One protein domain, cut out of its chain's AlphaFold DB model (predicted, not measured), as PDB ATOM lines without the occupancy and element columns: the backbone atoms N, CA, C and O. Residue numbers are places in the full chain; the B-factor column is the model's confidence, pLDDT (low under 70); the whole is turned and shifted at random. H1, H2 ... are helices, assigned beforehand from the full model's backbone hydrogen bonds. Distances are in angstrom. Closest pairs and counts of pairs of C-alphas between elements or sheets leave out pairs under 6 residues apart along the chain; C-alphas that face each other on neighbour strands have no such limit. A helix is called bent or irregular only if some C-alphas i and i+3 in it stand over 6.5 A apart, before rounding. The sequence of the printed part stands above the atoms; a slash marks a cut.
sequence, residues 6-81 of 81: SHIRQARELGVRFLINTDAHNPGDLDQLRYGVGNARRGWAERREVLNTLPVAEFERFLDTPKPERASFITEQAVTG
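AT A GLANCE: This is residues 6 to 81 of the 81 residues of an uncharacterized protein of Dehalococcoidia bacterium (UniProt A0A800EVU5). Four helices stand in two pairs on either side of two long loops, which pass through the middle of the domain, and the contacts between the helices are few. On one side, H1 and the far end of the long helix H2 make a corner, and the link from H1 runs back to the start of H2; on the other side, H4 folds back near H3. The printed part has 76 residues with four named helices, in the order H1, H2, H3, H4, and no named strand, and its class is all helix. It is only just compact, close to loose, with a radius of gyration of the C-alphas of 13.4 A, and its outline is rounded, with spans of 36 by 27 by 22 A.

IN THESE COORDINATES: H1 covers residues 6 to 13 and begins with C-alpha 6 at (166.087, 134.901, 96.020). After residues 14 to 26 comes H2, residues 27 to 42, the longest helix, 25.8 A from first to last C-alpha; its C-alpha 27 is at (148.663, 158.772, 94.383). H2 is irregular, but only just: C-alphas 31 and 34 are 6.7 A apart. Residues 43 to 55 lead to H3, residues 56 to 64, which is 12.4 A long. H4, residues 67 to 79, is 20.5 A long and ends with C-alpha 79 at (149.449, 125.276, 77.328). H4 is also only just irregular, with C-alphas 68 and 71 lying 6.9 A apart.

HOW THE PARTS SIT: H1 and H2 are close but not clearly touching, and their closest C-alphas, those of Ile 8 and Ala 40, are 6.9 A apart. They run the same way at a steep tilt of 68 degrees, only just short of about perpendicular. H2 and H3 are apart. H3 and H4 are close but not clearly touching, with the C-alphas of Phe 62 and Arg 70 closest at 6.8 A. They run opposite ways at a tilt of 38 degrees, only just steep. H1 is apart from both H3 and H4, and H2 is apart from H4. In H1 and H3 every O i to N i+4 pair is within hydrogen-bond range; in H2 it is 6 of 12 and in H4 6 of 9.

THE WHOLE: The two C-alphas farthest apart, those of Asn 26 and Val 79, are 39.1 A apart. The printed part has no cut and ends at residue 81, the chain's last residue. The links from H1 to H2 and from H2 to H3 are long, 13 residues each, and the link from H3 to H4 is tight, with 2 residues. The mean pLDDT of the printed part is 88.6, and residues 77 to 81 are under 70.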
ATOM      1  N   SER A   6     165.932 136.336  95.750       89.75
ATOM      2  CA  SER A   6     166.087 134.901  96.020       89.75
ATOM      3  C   SER A   6     164.746 134.188  96.227       89.75
ATOM      4  O   SER A   6     164.545 133.090  95.713       89.75
ATOM      5  N   HIS A   7     163.805 134.819  96.932       92.38
ATOM      6  CA  HIS A   7     162.465 134.273  97.135       92.38
ATOM      7  C   HIS A   7     161.638 134.318  95.851       92.38
ATOM      8  O   HIS A   7     160.869 133.398  95.608       92.38
ATOM      9  N   ILE A   8     161.805 135.353  95.019       91.62
ATOM     10  CA  ILE A   8     161.148 135.425  93.706       91.62
ATOM     11  C   ILE A   8     161.627 134.260  92.841       91.62
ATOM     12  O   ILE A   8     160.808 133.533  92.285       91.62
ATOM     13  N   ARG A   9     162.941 134.019  92.801       90.81
ATOM     14  CA  ARG A   9     163.512 132.897  92.053       90.81
ATOM     15  C   ARG A   9     162.977 131.548  92.542       90.81
ATOM     16  O   ARG A   9     162.541 130.742  91.729       90.81
ATOM     17  N   GLN A  10     162.956 131.325  93.854       93.56
ATOM     18  CA  GLN A  10     162.430 130.088  94.434       93.56
ATOM     19  C   GLN A  10     160.926 129.919  94.163       93.56
ATOM     20  O   GLN A  10     160.475 128.843  93.786       93.56
ATOM     21  N   ALA A  11     160.133 130.979  94.329       92.00
ATOM     22  CA  ALA A  11     158.700 130.953  94.060       92.00
ATOM     23  C   ALA A  11     158.409 130.646  92.581       92.00
ATOM     24  O   ALA A  11     157.502 129.870  92.285       92.00
ATOM     25  N   ARG A  12     159.226 131.177  91.662       90.94
ATOM     26  CA  ARG A  12     159.163 130.852  90.234       90.94
ATOM     27  C   ARG A  12     159.418 129.367  89.987       90.94
ATOM     28  O   ARG A  12     158.651 128.732  89.272       90.94
ATOM     29  N   GLU A  13     160.464 128.806  90.590       90.75
ATOM     30  CA  GLU A  13     160.781 127.371  90.489       90.75
ATOM     31  C   GLU A  13     159.646 126.482  91.038       90.75
ATOM     32  O   GLU A  13     159.452 125.367  90.563       90.75
ATOM     33  N   LEU A  14     158.847 127.001  91.977       91.19
ATOM     34  CA  LEU A  14     157.647 126.354  92.517       91.19
ATOM     35  C   LEU A  14     156.368 126.607  91.692       91.19
ATOM     36  O   LEU A  14     155.291 126.167  92.090       91.19
ATOM     37  N   GLY A  15     156.451 127.323  90.566       88.12
ATOM     38  CA  GLY A  15     155.301 127.623  89.703       88.12
ATOM     39  C   GLY A  15     154.343 128.683  90.256       88.12
ATOM     40  O   GLY A  15     153.199 128.784  89.809       88.12
ATOM     41  N   VAL A  16     154.781 129.481  91.233       90.69
ATOM     42  CA  VAL A  16     153.974 130.552  91.828       90.69
ATOM     43  C   VAL A  16     153.874 131.737  90.862       90.69
ATOM     44  O   VAL A  16     154.858 132.141  90.246       90.69
ATOM     45  N   ARG A  17     152.680 132.328  90.755       90.06
ATOM     46  CA  ARG A  17     152.465 133.590  90.029       90.06
ATOM     47  C   ARG A  17     152.741 134.797  90.918       90.06
ATOM     48  O   ARG A  17     152.515 134.762  92.127       90.06
ATOM     49  N   PHE A  18     153.137 135.898  90.295       93.19
ATOM     50  CA  PHE A  18     153.468 137.146  90.972       93.19
ATOM     51  C   PHE A  18     152.427 138.231  90.699       93.19
ATOM     52  O   PHE A  18     151.904 138.352  89.592       93.19
ATOM     53  N   LEU A  19     152.178 139.063  91.707       93.81
ATOM     54  CA  LEU A  19     151.453 140.323  91.583       93.81
ATOM     55  C   LEU A  19     152.367 141.432  92.103       93.81
ATOM     56  O   LEU A  19     152.926 141.314  93.192       93.81
ATOM     57  N   ILE A  20     152.527 142.494  91.322       93.81
ATOM     58  CA  ILE A  20     153.322 143.666  91.676       93.81
ATOM     59  C   ILE A  20     152.357 144.781  92.079       93.81
ATOM     60  O   ILE A  20     151.461 145.137  91.314       93.81
ATOM     61  N   ASN A  21     152.548 145.325  93.278       93.19
ATOM     62  CA  ASN A  21     151.787 146.443  93.829       93.19
ATOM     63  C   ASN A  21     152.737 147.365  94.611       93.19
ATOM     64  O   ASN A  21     153.788 146.913  95.059       93.19
ATOM     65  N   THR A  22     152.371 148.635  94.769       91.00
ATOM     66  CA  THR A  22     153.131 149.629  95.544       91.00
ATOM     67  C   THR A  22     152.638 149.801  96.976       91.00
ATOM     68  O   THR A  22     153.286 150.505  97.738       91.00
ATOM     69  N   ASP A  23     151.508 149.181  97.345       89.62
ATOM     70  CA  ASP A  23     150.827 149.421  98.630       89.62
ATOM     71  C   ASP A  23     150.606 150.927  98.880       89.62
ATOM     72  O   ASP A  23     150.888 151.480  99.943       89.62
ATOM     73  N   ALA A  24     150.176 151.616  97.816       90.44
ATOM     74  CA  ALA A  24     150.031 153.061  97.788       90.44
ATOM     75  C   ALA A  24     148.996 153.552  98.808       90.44
ATOM     76  O   ALA A  24     147.842 153.123  98.792       90.44
ATOM     77  N   HIS A  25     149.396 154.521  99.632       93.75
ATOM     78  CA  HIS A  25     148.511 155.249 100.548       93.75
ATOM     79  C   HIS A  25     148.214 156.668 100.038       93.75
ATOM     80  O   HIS A  25     147.335 157.356 100.559       93.75
ATOM     81  N   ASN A  26     148.932 157.112  99.003       94.56
ATOM     82  CA  ASN A  26     148.658 158.324  98.240       94.56
ATOM     83  C   ASN A  26     148.971 158.109  96.738       94.56
ATOM     84  O   ASN A  26     149.711 157.188  96.392       94.56
ATOM     85  N   PRO A  27     148.451 158.951  95.824       93.44
ATOM     86  CA  PRO A  27     148.663 158.772  94.383       93.44
ATOM     87  C   PRO A  27     150.132 158.798  93.932       93.44
ATOM     88  O   PRO A  27     150.473 158.132  92.959       93.44
ATOM     89  N   GLY A  28     151.005 159.533  94.630       93.00
ATOM     90  CA  GLY A  28     152.432 159.613  94.303       93.00
ATOM     91  C   GLY A  28     153.187 158.303  94.553       93.00
ATOM     92  O   GLY A  28     154.198 158.035  93.907       93.00
ATOM     93  N   ASP A  29     152.670 157.439  95.428       92.19
ATOM     94  CA  ASP A  29     153.268 156.129  95.694       92.19
ATOM     95  C   ASP A  29     153.165 155.189  94.479       92.19
ATOM     96  O   ASP A  29     153.938 154.237  94.367       92.19
ATOM     97  N   LEU A  30     152.255 155.447  93.528       91.31
ATOM     98  CA  LEU A  30     152.128 154.646  92.304       91.31
ATOM     99  C   LEU A  30     153.399 154.691  91.443       91.31
ATOM    100  O   LEU A  30     153.730 153.703  90.782       91.31
ATOM    101  N   ASP A  31     154.182 155.771  91.520       92.88
ATOM    102  CA  ASP A  31     155.453 155.888  90.799       92.88
ATOM    103  C   ASP A  31     156.495 154.859  91.270       92.88
ATOM    104  O   ASP A  31     157.463 154.559  90.557       92.88
ATOM    105  N   GLN A  32     156.315 154.284  92.463       92.44
ATOM    106  CA  GLN A  32     157.205 153.272  93.028       92.44
ATOM    107  C   GLN A  32     157.091 151.909  92.329       92.44
ATOM    108  O   GLN A  32     157.945 151.047  92.545       92.44
ATOM    109  N   LEU A  33     156.118 151.713  91.425       92.62
ATOM    110  CA  LEU A  33     155.905 150.449  90.703       92.62
ATOM    111  C   LEU A  33     157.173 149.984  89.962       92.62
ATOM    112  O   LEU A  33     157.445 148.786  89.851       92.62
ATOM    113  N   ARG A  34     158.008 150.939  89.528       93.06
ATOM    114  CA  ARG A  34     159.325 150.692  88.915       93.06
ATOM    115  C   ARG A  34     160.235 149.803  89.770       93.06
ATOM    116  O   ARG A  34     160.983 148.997  89.219       93.06
ATOM    117  N   TYR A  35     160.170 149.922  91.097       92.19
ATOM    118  CA  TYR A  35     160.982 149.125  92.015       92.19
ATOM    119  C   TYR A  35     160.485 147.683  92.085       92.19
ATOM    120  O   TYR A  35     161.294 146.761  92.014       92.19
ATOM    121  N   GLY A  36     159.164 147.479  92.110       92.12
ATOM    122  CA  GLY A  36     158.560 146.148  92.039       92.12
ATOM    123  C   GLY A  36     158.929 145.410  90.748       92.12
ATOM    124  O   GLY A  36     159.355 144.255  90.788       92.12
ATOM    125  N   VAL A  37     158.883 146.103  89.604       93.56
ATOM    126  CA  VAL A  37     159.347 145.556  88.313       93.56
ATOM    127  C   VAL A  37     160.851 145.257  88.337       93.56
ATOM    128  O   VAL A  37     161.285 144.220  87.832       93.56
ATOM    129  N   GLY A  38     161.657 146.133  88.944       93.69
ATOM    130  CA  GLY A  38     163.090 145.909  89.140       93.69
ATOM    131  C   GLY A  38     163.383 144.647  89.956       93.69
ATOM    132  O   GLY A  38     164.212 143.832  89.552       93.69
ATOM    133  N   ASN A  39     162.658 144.438  91.054       92.81
ATOM    134  CA  ASN A  39     162.782 143.250  91.898       92.81
ATOM    135  C   ASN A  39     162.369 141.975  91.152       92.81
ATOM    136  O   ASN A  39     163.113 140.995  91.179       92.81
ATOM    137  N   ALA A  40     161.252 142.008  90.418       92.88
ATOM    138  CA  ALA A  40     160.798 140.890  89.588       92.88
ATOM    139  C   ALA A  40     161.860 140.478  88.553       92.88
ATOM    140  O   ALA A  40     162.212 139.304  88.451       92.88
ATOM    141  N   ARG A  41     162.455 141.455  87.855       93.25
ATOM    142  CA  ARG A  41     163.549 141.215  86.900       93.25
ATOM    143  C   ARG A  41     164.787 140.614  87.561       93.25
ATOM    144  O   ARG A  41     165.356 139.664  87.033       93.25
ATOM    145  N   ARG A  42     165.196 141.130  88.725       93.62
ATOM    146  CA  ARG A  42     166.336 140.587  89.487       93.62
ATOM    147  C   ARG A  42     166.093 139.149  89.948       93.62
ATOM    148  O   ARG A  42     167.027 138.358  89.948       93.62
ATOM    149  N   GLY A  43     164.847 138.808  90.272       92.50
ATOM    150  CA  GLY A  43     164.407 137.446  90.589       92.50
ATOM    151  C   GLY A  43     164.137 136.548  89.377       92.50
ATOM    152  O   GLY A  43     163.706 135.414  89.562       92.50
ATOM    153  N   TRP A  44     164.394 137.036  88.157       93.94
ATOM    154  CA  TRP A  44     164.195 136.328  86.885       93.94
ATOM    155  C   TRP A  44     162.736 135.938  86.610       93.94
ATOM    156  O   TRP A  44     162.483 134.975  85.892       93.94
ATOM    157  N   ALA A  45     161.781 136.691  87.158       93.75
ATOM    158  CA  ALA A  45     160.374 136.504  86.838       93.75
ATOM    159  C   ALA A  45     160.104 136.878  85.372       93.75
ATOM    160  O   ALA A  45     160.528 137.932  84.882       93.75
ATOM    161  N   GLU A  46     159.375 136.019  84.674       92.12
ATOM    162  CA  GLU A  46     158.983 136.216  83.283       92.12
ATOM    163  C   GLU A  46     157.637 136.937  83.177       92.12
ATOM    164  O   GLU A  46     156.797 136.867  84.073       92.12
ATOM    165  N   ARG A  47     157.378 137.586  82.031       91.94
ATOM    166  CA  ARG A  47     156.105 138.289  81.768       91.94
ATOM    167  C   ARG A  47     154.898 137.400  82.074       91.94
ATOM    168  O   ARG A  47     154.004 137.821  82.795       91.94
ATOM    169  N   ARG A  48     154.905 136.159  81.574       89.38
ATOM    170  CA  ARG A  48     153.815 135.195  81.776       89.38
ATOM    171  C   ARG A  48     153.585 134.847  83.244       89.38
ATOM    172  O   ARG A  48     152.490 134.447  83.593       89.38
ATOM    173  N   GLU A  49     154.566 135.011  84.121       91.31
ATOM    174  CA  GLU A  49     154.436 134.675  85.542       91.31
ATOM    175  C   GLU A  49     153.806 135.822  86.351       91.31
ATOM    176  O   GLU A  49     153.383 135.607  87.486       91.31
ATOM    177  N   VAL A  50     153.696 137.026  85.773       94.06
ATOM    178  CA  VAL A  50     153.202 138.236  86.445       94.06
ATOM    179  C   VAL A  50     151.764 138.549  86.022       94.06
ATOM    180  O   VAL A  50     151.499 138.888  84.866       94.06
ATOM    181  N   LEU A  51     150.836 138.516  86.980       93.88
ATOM    182  CA  LEU A  51     149.400 138.724  86.760       93.88
ATOM    183  C   LEU A  51     149.066 140.121  86.221       93.88
ATOM    184  O   LEU A  51     148.143 140.253  85.427       93.88
ATOM    185  N   ASN A  52     149.842 141.155  86.571       94.38
ATOM    186  CA  ASN A  52     149.650 142.518  86.052       94.38
ATOM    187  C   ASN A  52     149.800 142.624  84.520       94.38
ATOM    188  O   ASN A  52     149.504 143.670  83.952       94.38
ATOM    189  N   THR A  53     150.327 141.589  83.855       94.00
ATOM    190  CA  THR A  53     150.550 141.580  82.399       94.00
ATOM    191  C   THR A  53     149.395 140.958  81.612       94.00
ATOM    192  O   THR A  53     149.414 140.998  80.374       94.00
ATOM    193  N   LEU A  54     148.416 140.388  82.319       92.69
ATOM    194  CA  LEU A  54     147.188 139.869  81.737       92.69
ATOM    195  C   LEU A  54     146.334 141.016  81.173       92.69
ATOM    196  O   LEU A  54     146.328 142.115  81.739       92.69
ATOM    197  N   PRO A  55     145.577 140.779  80.089       94.44
ATOM    198  CA  PRO A  55     144.477 141.659  79.717       94.44
ATOM    199  C   PRO A  55     143.488 141.803  80.879       94.44
ATOM    200  O   PRO A  55     143.257 140.846  81.617       94.44
ATOM    201  N   VAL A  56     142.856 142.974  81.009       95.25
ATOM    202  CA  VAL A  56     141.932 143.286  82.120       95.25
ATOM    203  C   VAL A  56     140.865 142.202  82.301       95.25
ATOM    204  O   VAL A  56     140.710 141.689  83.402       95.25
ATOM    205  N   ALA A  57     140.224 141.764  81.212       94.50
ATOM    206  CA  ALA A  57     139.192 140.727  81.260       94.50
ATOM    207  C   ALA A  57     139.703 139.373  81.796       94.50
ATOM    208  O   ALA A  57     138.976 138.643  82.465       94.50
ATOM    209  N   GLU A  58     140.961 139.013  81.521       92.25
ATOM    210  CA  GLU A  58     141.547 137.782  82.065       92.25
ATOM    211  C   GLU A  58     141.939 137.933  83.531       92.25
ATOM    212  O   GLU A  58     141.815 136.983  84.304       92.25
ATOM    213  N   PHE A  59     142.394 139.124  83.924       93.25
ATOM    214  CA  PHE A  59     142.685 139.432  85.316       93.25
ATOM    215  C   PHE A  59     141.414 139.375  86.173       93.25
ATOM    216  O   PHE A  59     141.423 138.753  87.231       93.25
ATOM    217  N   GLU A  60     140.307 139.943  85.693       94.50
ATOM    218  CA  GLU A  60     138.992 139.851  86.343       94.50
ATOM    219  C   GLU A  60     138.535 138.393  86.472       94.50
ATOM    220  O   GLU A  60     138.223 137.942  87.574       94.50
ATOM    221  N   ARG A  61     138.638 137.603  85.394       93.38
ATOM    222  CA  ARG A  61     138.338 136.161  85.429       93.38
ATOM    223  C   ARG A  61     139.174 135.419  86.480       93.38
ATOM    224  O   ARG A  61     138.666 134.535  87.169       93.38
ATOM    225  N   PHE A  62     140.453 135.771  86.633       92.06
ATOM    226  CA  PHE A  62     141.311 135.202  87.676       92.06
ATOM    227  C   PHE A  62     140.849 135.582  89.094       92.06
ATOM    228  O   PHE A  62     140.917 134.753  90.006       92.06
ATOM    229  N   LEU A  63     140.379 136.817  89.301       92.50
ATOM    230  CA  LEU A  63     139.848 137.260  90.592       92.50
ATOM    231  C   LEU A  63     138.569 136.507  90.969       92.50
ATOM    232  O   LEU A  63     138.462 136.067  92.119       92.50
ATOM    233  N   ASP A  64     137.679 136.293  90.001       94.19
ATOM    234  CA  ASP A  64     136.418 135.565  90.178       94.19
ATOM    235  C   ASP A  64     136.625 134.060  90.398       94.19
ATOM    236  O   ASP A  64     135.805 133.395  91.030       94.19
ATOM    237  N   THR A  65     137.751 133.515  89.926       92.69
ATOM    238  CA  THR A  65     138.101 132.107  90.135       92.69
ATOM    239  C   THR A  65     138.325 131.833  91.632       92.69
ATOM    240  O   THR A  65     139.173 132.494  92.259       92.69
ATOM    241  N   PRO A  66     137.639 130.840  92.235       93.06
ATOM    242  CA  PRO A  66     137.859 130.447  93.624       93.06
ATOM    243  C   PRO A  66     139.323 130.094  93.891       93.06
ATOM    244  O   PRO A  66     139.986 129.462  93.074       93.06
ATOM    245  N   LYS A  67     139.847 130.462  95.068       87.06
ATOM    246  CA  LYS A  67     141.265 130.232  95.416       87.06
ATOM    247  C   LYS A  67     141.767 128.796  95.163       87.06
ATOM    248  O   LYS A  67     142.871 128.692  94.631       87.06
ATOM    249  N   PRO A  68     141.015 127.722  95.489       89.00
ATOM    250  CA  PRO A  68     141.455 126.351  95.215       89.00
ATOM    251  C   PRO A  68     141.638 126.052  93.719       89.00
ATOM    252  O   PRO A  68     142.455 125.216  93.354       89.00
ATOM    253  N   GLU A  69     140.908 126.759  92.857       89.31
ATOM    254  CA  GLU A  69     140.839 126.515  91.413       89.31
ATOM    255  C   GLU A  69     141.802 127.408  90.614       89.31
ATOM    256  O   GLU A  69     142.092 127.143  89.448       89.31
ATOM    257  N   ARG A  70     142.386 128.437  91.242       88.50
ATOM    258  CA  ARG A  70     143.343 129.347  90.586       88.50
ATOM    259  C   ARG A  70     144.599 128.642  90.067       88.50
ATOM    260  O   ARG A  70     145.220 129.131  89.128       88.50
ATOM    261  N   ALA A  71     144.971 127.493  90.637       82.62
ATOM    262  CA  ALA A  71     146.074 126.672  90.131       82.62
ATOM    263  C   ALA A  71     145.789 126.103  88.724       82.62
ATOM    264  O   ALA A  71     146.695 125.993  87.895       82.62
ATOM    265  N   SER A  72     144.524 125.809  88.419       80.50
ATOM    266  CA  SER A  72     144.097 125.330  87.100       80.50
ATOM    267  C   SER A  72     144.187 126.444  86.057       80.50
ATOM    268  O   SER A  72     144.768 126.238  84.995       80.50
ATOM    269  N   PHE A  73     143.766 127.663  86.421       78.38
ATOM    270  CA  PHE A  73     143.906 128.864  85.583       78.38
ATOM    271  C   PHE A  73     145.366 129.111  85.165       78.38
ATOM    272  O   PHE A  73     145.667 129.510  84.040       78.38
ATOM    273  N   ILE A  74     146.299 128.851  86.085       73.00
ATOM    274  CA  ILE A  74     147.741 128.978  85.850       73.00
ATOM    275  C   ILE A  74     148.237 127.956  84.823       73.00
ATOM    276  O   ILE A  74     149.090 128.300  84.002       73.00
ATOM    277  N   THR A  75     147.712 126.733  84.879       71.88
ATOM    278  CA  THR A  75     148.106 125.621  84.005       71.88
ATOM    279  C   THR A  75     147.549 125.792  82.590       71.88
ATOM    280  O   THR A  75     148.291 125.642  81.626       71.88
ATOM    281  N   GLU A  76     146.285 126.192  82.445       70.94
ATOM    282  CA  GLU A  76     145.631 126.412  81.141       70.94
ATOM    283  C   GLU A  76     146.354 127.463  80.281       70.94
ATOM    284  O   GLU A  76     146.563 127.291  79.079       70.94
ATOM    285  N   GLN A  77     146.823 128.535  80.917       65.25
ATOM    286  CA  GLN A  77     147.565 129.610  80.256       65.25
ATOM    287  C   GLN A  77     148.989 129.198  79.840       65.25
ATOM    288  O   GLN A  77     149.570 129.828  78.962       65.25
ATOM    289  N   ALA A  78     149.567 128.153  80.444       59.41
ATOM    290  CA  ALA A  78     150.882 127.634  80.060       59.41
ATOM    291  C   ALA A  78     150.832 126.733  78.812       59.41
ATOM    292  O   ALA A  78     151.855 126.562  78.157       59.41
ATOM    293  N   VAL A  79     149.662 126.171  78.485       54.91
ATOM    294  CA  VAL A  79     149.449 125.276  77.328       54.91
ATOM    295  C   VAL A  79     149.116 126.055  76.048       54.91
ATOM    296  O   VAL A  79     149.304 125.549  74.947       54.91
ATOM    297  N   THR A  80     148.642 127.294  76.181       53.06
ATOM    298  CA  THR A  80     148.173 128.128  75.057       53.06
ATOM    299  C   THR A  80     149.286 129.015  74.456       53.06
ATOM    300  O   THR A  80     149.008 129.860  73.609       53.06
ATOM    301  N   GLY A  81     150.540 128.857  74.901       44.84
ATOM    302  CA  GLY A  81     151.688 129.696  74.524       44.84
ATOM    303  C   GLY A  81     152.782 128.963  73.766       44.84
ATOM    304  O   GLY A  81     153.007 127.771  74.064       44.84
TER     305      GLY A  81